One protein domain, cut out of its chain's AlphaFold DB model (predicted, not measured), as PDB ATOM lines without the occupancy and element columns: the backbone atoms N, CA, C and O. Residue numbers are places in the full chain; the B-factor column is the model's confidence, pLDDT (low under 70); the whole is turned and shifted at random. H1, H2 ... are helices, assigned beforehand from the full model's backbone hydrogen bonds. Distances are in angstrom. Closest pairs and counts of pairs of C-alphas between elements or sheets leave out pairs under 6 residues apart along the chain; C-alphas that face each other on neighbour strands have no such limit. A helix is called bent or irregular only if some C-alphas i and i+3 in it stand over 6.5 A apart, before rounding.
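This is residues 182 to 234 of the 235 residues of a protein of Glycine soja (UniProt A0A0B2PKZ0). Two long helices, H1 and H3, form the two ends of a drawn-out, open chain, with the one-turn helix H2 lying between them; the three are strung out one after another like a wide, open bow, and no helix packs on another. H1 slopes in from one end to the turn of the first link, and the stretch from residue 207 through H3 to residue 234 sticks out as a long free arm. The printed part has 53 residues with three named helices, in the order H1, H2, H3, and no named strand, and its class is all helix. It is extended, with a radius of gyration of the C-alphas of 19.7 A, and its C-alphas span 60 by 26 by 13 A.

H1, residues 182 to 197, and H3, residues 217 to 232, are the longest helices, and they are apart, with no C-alpha of the one within 8 A of the other. H2, residues 206 to 210, lies between them along the chain. H1 and H2 are apart, although they follow each other in the chain. H2 and H3 are apart as well. Residues 182 to 190, which belong to H1, stand free, with no C-alpha 8 or more residues away along the chain within 10 A. Residues 207 to 234 stand free too, of which 207 to 210 belong to H2 and 217 to 232 to H3. In H1 and H2 every O i to N i+4 pair is within hydrogen-bond range; in H3 it is 6 of 12, beside 7 of 13 O i to N i+3 pairs.

H1 runs from Asp 182, with its C-alpha at (52.807, 46.362, 42.196), to Leu 197, with its C-alpha at (33.683, 44.087, 30.650), 22.5 A from first to last C-alpha. H3 runs from Asp 217, with its C-alpha at (14.672, 34.643, 50.191), to Phe 232, with its C-alpha at (0.949, 43.042, 67.896), 23.9 A from first to last C-alpha. H2 runs from Tyr 206 to Asp 210, 6.0 A from first to last C-alpha. None of these helices is bent or irregular.

The two C-alphas farthest apart are those of Asp 182 and Asp 234, the first and last printed residues, at 60.6 A, and the outline is a rod. The printed part has no cut. The link from H1 to H2 is short, with 8 residues, and the link from H2 to H3 is short, with 6 residues. The mean pLDDT of the printed part is 74.8. The model's confidence is low, under 70, at residues 217 to 234, of which 217 to 232 belong to H3; the mean pLDDT is 60 in H3 and 89 in H1.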
ATOM      1  N   ASP A 182      53.049  46.033  43.605       90.19
ATOM      2  CA  ASP A 182      52.807  46.362  42.196       90.19
ATOM      3  C   ASP A 182      52.158  45.203  41.428       90.19
ATOM      4  O   ASP A 182      51.233  45.413  40.636       90.19
ATOM      5  N   ARG A 183      52.590  43.962  41.686       88.31
ATOM      6  CA  ARG A 183      51.985  42.762  41.087       88.31
ATOM      7  C   ARG A 183      50.543  42.569  41.559       88.31
ATOM      8  O   ARG A 183      49.688  42.200  40.751       88.31
ATOM      9  N   MET A 184      50.267  42.829  42.834       89.31
ATOM     10  CA  MET A 184      48.927  42.722  43.409       89.31
ATOM     11  C   MET A 184      48.002  43.803  42.843       89.31
ATOM     12  O   MET A 184      46.906  43.491  42.383       89.31
ATOM     13  N   ASN A 185      48.483  45.041  42.737       92.00
ATOM     14  CA  ASN A 185      47.757  46.140  42.102       92.00
ATOM     15  C   ASN A 185      47.477  45.869  40.619       92.00
ATOM     16  O   ASN A 185      46.364  46.104  40.140       92.00
ATOM     17  N   GLN A 186      48.456  45.322  39.893       93.69
ATOM     18  CA  GLN A 186      48.277  44.919  38.500       93.69
ATOM     19  C   GLN A 186      47.214  43.823  38.364       93.69
ATOM     20  O   GLN A 186      46.368  43.896  37.471       93.69
ATOM     21  N   PHE A 187      47.238  42.822  39.244       91.25
ATOM     22  CA  PHE A 187      46.246  41.753  39.258       91.25
ATOM     23  C   PHE A 187      44.840  42.290  39.554       91.25
ATOM     24  O   PHE A 187      43.915  42.024  38.786       91.25
ATOM     25  N   THR A 188      44.692  43.109  40.597       90.75
ATOM     26  CA  THR A 188      43.417  43.737  40.975       90.75
ATOM     27  C   THR A 188      42.855  44.585  39.840       90.75
ATOM     28  O   THR A 188      41.672  44.478  39.517       90.75
ATOM     29  N   TYR A 189      43.704  45.371  39.173       93.06
ATOM     30  CA  TYR A 189      43.298  46.160  38.013       93.06
ATOM     31  C   TYR A 189      42.763  45.272  36.884       93.06
ATOM     32  O   TYR A 189      41.694  45.544  36.341       93.06
ATOM     33  N   ILE A 190      43.464  44.184  36.552       90.25
ATOM     34  CA  ILE A 190      43.023  43.246  35.510       90.25
ATOM     35  C   ILE A 190      41.681  42.611  35.886       90.25
ATOM     36  O   ILE A 190      40.777  42.578  35.052       90.25
ATOM     37  N   MET A 191      41.525  42.151  37.128       86.50
ATOM     38  CA  MET A 191      40.278  41.544  37.605       86.50
ATOM     39  C   MET A 191      39.105  42.525  37.541       86.50
ATOM     40  O   MET A 191      38.048  42.180  37.018       86.50
ATOM     41  N   GLN A 192      39.308  43.772  37.971       87.19
ATOM     42  CA  GLN A 192      38.287  44.816  37.896       87.19
ATOM     43  C   GLN A 192      37.887  45.129  36.447       87.19
ATOM     44  O   GLN A 192      36.702  45.274  36.152       87.19
ATOM     45  N   GLN A 193      38.861  45.227  35.533       88.00
ATOM     46  CA  GLN A 193      38.573  45.462  34.115       88.00
ATOM     47  C   GLN A 193      37.793  44.296  33.499       88.00
ATOM     48  O   GLN A 193      36.820  44.529  32.786       88.00
ATOM     49  N   LYS A 194      38.174  43.050  33.801       83.94
ATOM     50  CA  LYS A 194      37.461  41.861  33.316       83.94
ATOM     51  C   LYS A 194      36.027  41.795  33.840       83.94
ATOM     52  O   LYS A 194      35.127  41.503  33.059       83.94
ATOM     53  N   PHE A 195      35.823  42.128  35.114       83.00
ATOM     54  CA  PHE A 195      34.497  42.219  35.725       83.00
ATOM     55  C   PHE A 195      33.622  43.265  35.020       83.00
ATOM     56  O   PHE A 195      32.531  42.952  34.558       83.00
ATOM     57  N   LEU A 196      34.131  44.491  34.848       85.12
ATOM     58  CA  LEU A 196      33.408  45.583  34.178       85.12
ATOM     59  C   LEU A 196      33.054  45.271  32.718       85.12
ATOM     60  O   LEU A 196      32.039  45.749  32.214       85.12
ATOM     61  N   LEU A 197      33.904  44.507  32.032       84.69
ATOM     62  CA  LEU A 197      33.683  44.087  30.650       84.69
ATOM     63  C   LEU A 197      32.792  42.841  30.534       84.69
ATOM     64  O   LEU A 197      32.407  42.493  29.418       84.69
ATOM     65  N   GLY A 198      32.472  42.175  31.649       75.56
ATOM     66  CA  GLY A 198      31.742  40.908  31.653       75.56
ATOM     67  C   GLY A 198      32.522  39.757  31.009       75.56
ATOM     68  O   GLY A 198      31.941  38.752  30.634       75.56
ATOM     69  N   GLU A 199      33.845  39.847  30.858       78.94
ATOM     70  CA  GLU A 199      34.658  38.805  30.195       78.94
ATOM     71  C   GLU A 199      35.036  37.649  31.148       78.94
ATOM     72  O   GLU A 199      36.043  36.959  30.984       78.94
ATOM     73  N   ASP A 200      34.242  37.471  32.199       79.38
ATOM     74  CA  ASP A 200      34.411  36.456  33.237       79.38
ATOM     75  C   ASP A 200      33.499  35.235  33.004       79.38
ATOM     76  O   ASP A 200      33.815  34.166  33.505       79.38
ATOM     77  N   HIS A 201      32.479  35.321  32.138       72.94
ATOM     78  CA  HIS A 201      31.452  34.283  31.921       72.94
ATOM     79  C   HIS A 201      31.942  32.830  31.699       72.94
ATOM     80  O   HIS A 201      31.159  31.894  31.841       72.94
ATOM     81  N   GLU A 202      33.212  32.612  31.331       76.44
ATOM     82  CA  GLU A 202      33.838  31.279  31.269       76.44
ATOM     83  C   GLU A 202      34.048  30.638  32.662       76.44
ATOM     84  O   GLU A 202      34.179  29.417  32.777       76.44
ATOM     85  N   HIS A 203      34.084  31.442  33.726       75.94
ATOM     86  CA  HIS A 203      34.380  31.033  35.098       75.94
ATOM     87  C   HIS A 203      33.257  31.372  36.087       75.94
ATOM     88  O   HIS A 203      33.017  30.553  36.979       75.94
ATOM     89  N   GLN A 204      32.544  32.495  35.933       72.81
ATOM     90  CA  GLN A 204      31.346  32.796  36.728       72.81
ATOM     91  C   GLN A 204      30.157  33.127  35.823       72.81
ATOM     92  O   GLN A 204      30.151  34.071  35.034       72.81
ATOM     93  N   ASP A 205      29.103  32.326  35.947       79.62
ATOM     94  CA  ASP A 205      27.857  32.551  35.225       79.62
ATOM     95  C   ASP A 205      26.966  33.512  36.019       79.62
ATOM     96  O   ASP A 205      26.123  33.088  36.811       79.62
ATOM     97  N   TYR A 206      27.162  34.818  35.823       78.81
ATOM     98  CA  TYR A 206      26.351  35.848  36.484       78.81
ATOM     99  C   TYR A 206      24.861  35.712  36.176       78.81
ATOM    100  O   TYR A 206      24.044  36.017  37.033       78.81
ATOM    101  N   SER A 207      24.483  35.173  35.009       81.75
ATOM    102  CA  SER A 207      23.069  34.917  34.715       81.75
ATOM    103  C   SER A 207      22.475  33.857  35.638       81.75
ATOM    104  O   SER A 207      21.278  33.894  35.907       81.75
ATOM    105  N   LYS A 208      23.283  32.922  36.147       81.25
ATOM    106  CA  LYS A 208      22.823  31.956  37.145       81.25
ATOM    107  C   LYS A 208      22.560  32.620  38.497       81.25
ATOM    108  O   LYS A 208      21.613  32.224  39.152       81.25
ATOM    109  N   ILE A 209      23.377  33.602  38.879       80.69
ATOM    110  CA  ILE A 209      23.253  34.345  40.143       80.69
ATOM    111  C   ILE A 209      22.085  35.339  40.061       80.69
ATOM    112  O   ILE A 209      21.238  35.354  40.941       80.69
ATOM    113  N   ASP A 210      21.975  36.090  38.960       80.00
ATOM    114  CA  ASP A 210      20.917  37.089  38.735       80.00
ATOM    115  C   ASP A 210      19.500  36.488  38.675       80.00
ATOM    116  O   ASP A 210      18.518  37.214  38.805       80.00
ATOM    117  N   ASN A 211      19.375  35.184  38.409       81.62
ATOM    118  CA  ASN A 211      18.088  34.478  38.366       81.62
ATOM    119  C   ASN A 211      17.910  33.510  39.548       81.62
ATOM    120  O   ASN A 211      16.997  32.680  39.514       81.62
ATOM    121  N   ASP A 212      18.790  33.557  40.550       81.88
ATOM    122  CA  ASP A 212      18.680  32.716  41.737       81.88
ATOM    123  C   ASP A 212      17.778  33.383  42.784       81.88
ATOM    124  O   ASP A 212      18.238  34.143  43.631       81.88
ATOM    125  N   GLU A 213      16.481  33.070  42.729       75.56
ATOM    126  CA  GLU A 213      15.474  33.571  43.681       75.56
ATOM    127  C   GLU A 213      15.792  33.175  45.139       75.56
ATOM    128  O   GLU A 213      15.337  33.837  46.067       75.56
ATOM    129  N   THR A 214      16.617  32.141  45.372       76.69
ATOM    130  CA  THR A 214      16.979  31.724  46.741       76.69
ATOM    131  C   THR A 214      17.909  32.709  47.447       76.69
ATOM    132  O   THR A 214      18.000  32.700  48.675       76.69
ATOM    133  N   LEU A 215      18.576  33.588  46.690       72.00
ATOM    134  CA  LEU A 215      19.365  34.688  47.247       72.00
ATOM    135  C   LEU A 215      18.478  35.852  47.709       72.00
ATOM    136  O   LEU A 215      18.865  36.582  48.618       72.00
ATOM    137  N   ASP A 216      17.275  35.984  47.143       72.31
ATOM    138  CA  ASP A 216      16.287  36.989  47.550       72.31
ATOM    139  C   ASP A 216      15.479  36.540  48.788       72.31
ATOM    140  O   ASP A 216      14.957  37.374  49.533       72.31
ATOM    141  N   ASP A 217      15.421  35.230  49.067       69.88
ATOM    142  CA  ASP A 217      14.672  34.643  50.191       69.88
ATOM    143  C   ASP A 217      15.132  35.147  51.570       69.88
ATOM    144  O   ASP A 217      14.339  35.156  52.518       69.88
ATOM    145  N   HIS A 218      16.403  35.546  51.703       66.19
ATOM    146  CA  HIS A 218      16.968  36.055  52.957       66.19
ATOM    147  C   HIS A 218      16.305  37.376  53.369       66.19
ATOM    148  O   HIS A 218      15.779  37.490  54.473       66.19
ATOM    149  N   TRP A 219      16.219  38.339  52.448       63.12
ATOM    150  CA  TRP A 219      15.540  39.616  52.693       63.12
ATOM    151  C   TRP A 219      14.013  39.487  52.694       63.12
ATOM    152  O   TRP A 219      13.316  40.252  53.364       63.12
ATOM    153  N   GLN A 220      13.462  38.509  51.968       60.28
ATOM    154  CA  GLN A 220      12.019  38.266  51.939       60.28
ATOM    155  C   GLN A 220      11.475  37.754  53.287       60.28
ATOM    156  O   GLN A 220      10.323  38.042  53.630       60.28
ATOM    157  N   ARG A 221      12.276  36.989  54.044       60.78
ATOM    158  CA  ARG A 221      11.935  36.532  55.402       60.78
ATOM    159  C   ARG A 221      11.899  37.699  56.387       60.78
ATOM    160  O   ARG A 221      10.886  37.887  57.055       60.78
ATOM    161  N   GLU A 222      12.935  38.526  56.381       58.94
ATOM    162  CA  GLU A 222      13.086  39.696  57.254       58.94
ATOM    163  C   GLU A 222      11.958  40.728  57.059       58.94
ATOM    164  O   GLU A 222      11.329  41.177  58.017       58.94
ATOM    165  N   ALA A 223      11.578  41.009  55.805       59.72
ATOM    166  CA  ALA A 223      10.488  41.939  55.496       59.72
ATOM    167  C   ALA A 223       9.098  41.474  55.981       59.72
ATOM    168  O   ALA A 223       8.203  42.304  56.168       59.72
ATOM    169  N   ASN A 224       8.885  40.163  56.152       59.16
ATOM    170  CA  ASN A 224       7.640  39.637  56.717       59.16
ATOM    171  C   ASN A 224       7.649  39.668  58.252       59.16
ATOM    172  O   ASN A 224       6.606  39.957  58.837       59.16
ATOM    173  N   ILE A 225       8.803  39.451  58.892       57.16
ATOM    174  CA  ILE A 225       8.958  39.521  60.356       57.16
ATOM    175  C   ILE A 225       8.608  40.936  60.859       57.16
ATOM    176  O   ILE A 225       7.734  41.096  61.714       57.16
ATOM    177  N   ASP A 226       9.137  41.970  60.201       55.59
ATOM    178  CA  ASP A 226       8.849  43.388  60.486       55.59
ATOM    179  C   ASP A 226       7.359  43.772  60.315       55.59
ATOM    180  O   ASP A 226       6.837  44.706  60.943       55.59
ATOM    181  N   ALA A 227       6.647  43.078  59.420       56.06
ATOM    182  CA  ALA A 227       5.229  43.320  59.155       56.06
ATOM    183  C   ALA A 227       4.313  42.640  60.188       56.06
ATOM    184  O   ALA A 227       3.243  43.180  60.497       56.06
ATOM    185  N   GLU A 228       4.721  41.489  60.725       55.94
ATOM    186  CA  GLU A 228       3.970  40.735  61.732       55.94
ATOM    187  C   GLU A 228       4.108  41.345  63.133       55.94
ATOM    188  O   GLU A 228       3.093  41.494  63.822       55.94
ATOM    189  N   GLU A 229       5.296  41.825  63.523       56.09
ATOM    190  CA  GLU A 229       5.491  42.524  64.807       56.09
ATOM    191  C   GLU A 229       4.636  43.795  64.925       56.09
ATOM    192  O   GLU A 229       4.092  44.119  65.986       56.09
ATOM    193  N   ARG A 230       4.416  44.487  63.801       58.47
ATOM    194  CA  ARG A 230       3.561  45.679  63.744       58.47
ATOM    195  C   ARG A 230       2.088  45.386  64.043       58.47
ATOM    196  O   ARG A 230       1.362  46.307  64.411       58.47
ATOM    197  N   TYR A 231       1.637  44.140  63.879       57.66
ATOM    198  CA  TYR A 231       0.254  43.731  64.151       57.66
ATOM    199  C   TYR A 231      -0.008  43.497  65.651       57.66
ATOM    200  O   TYR A 231      -1.158  43.561  66.082       57.66
ATOM    201  N   PHE A 232       1.043  43.271  66.448       59.66
ATOM    202  CA  PHE A 232       0.949  43.042  67.896       59.66
ATOM    203  C   PHE A 232       1.213  44.295  68.747       59.66
ATOM    204  O   PHE A 232       0.978  44.268  69.951       59.66
ATOM    205  N   ALA A 233       1.662  45.400  68.143       59.72
ATOM    206  CA  ALA A 233       1.962  46.649  68.852       59.72
ATOM    207  C   ALA A 233       0.736  47.558  69.119       59.72
ATOM    208  O   ALA A 233       0.896  48.614  69.729       59.72
ATOM    209  N   ASP A 234      -0.467  47.172  68.669       58.47
ATOM    210  CA  ASP A 234      -1.693  47.994  68.684       58.47
ATOM    211  C   ASP A 234      -2.867  47.379  69.513       58.47
ATOM    212  O   ASP A 234      -4.031  47.533  69.134       58.47
TER     213      ASP A 234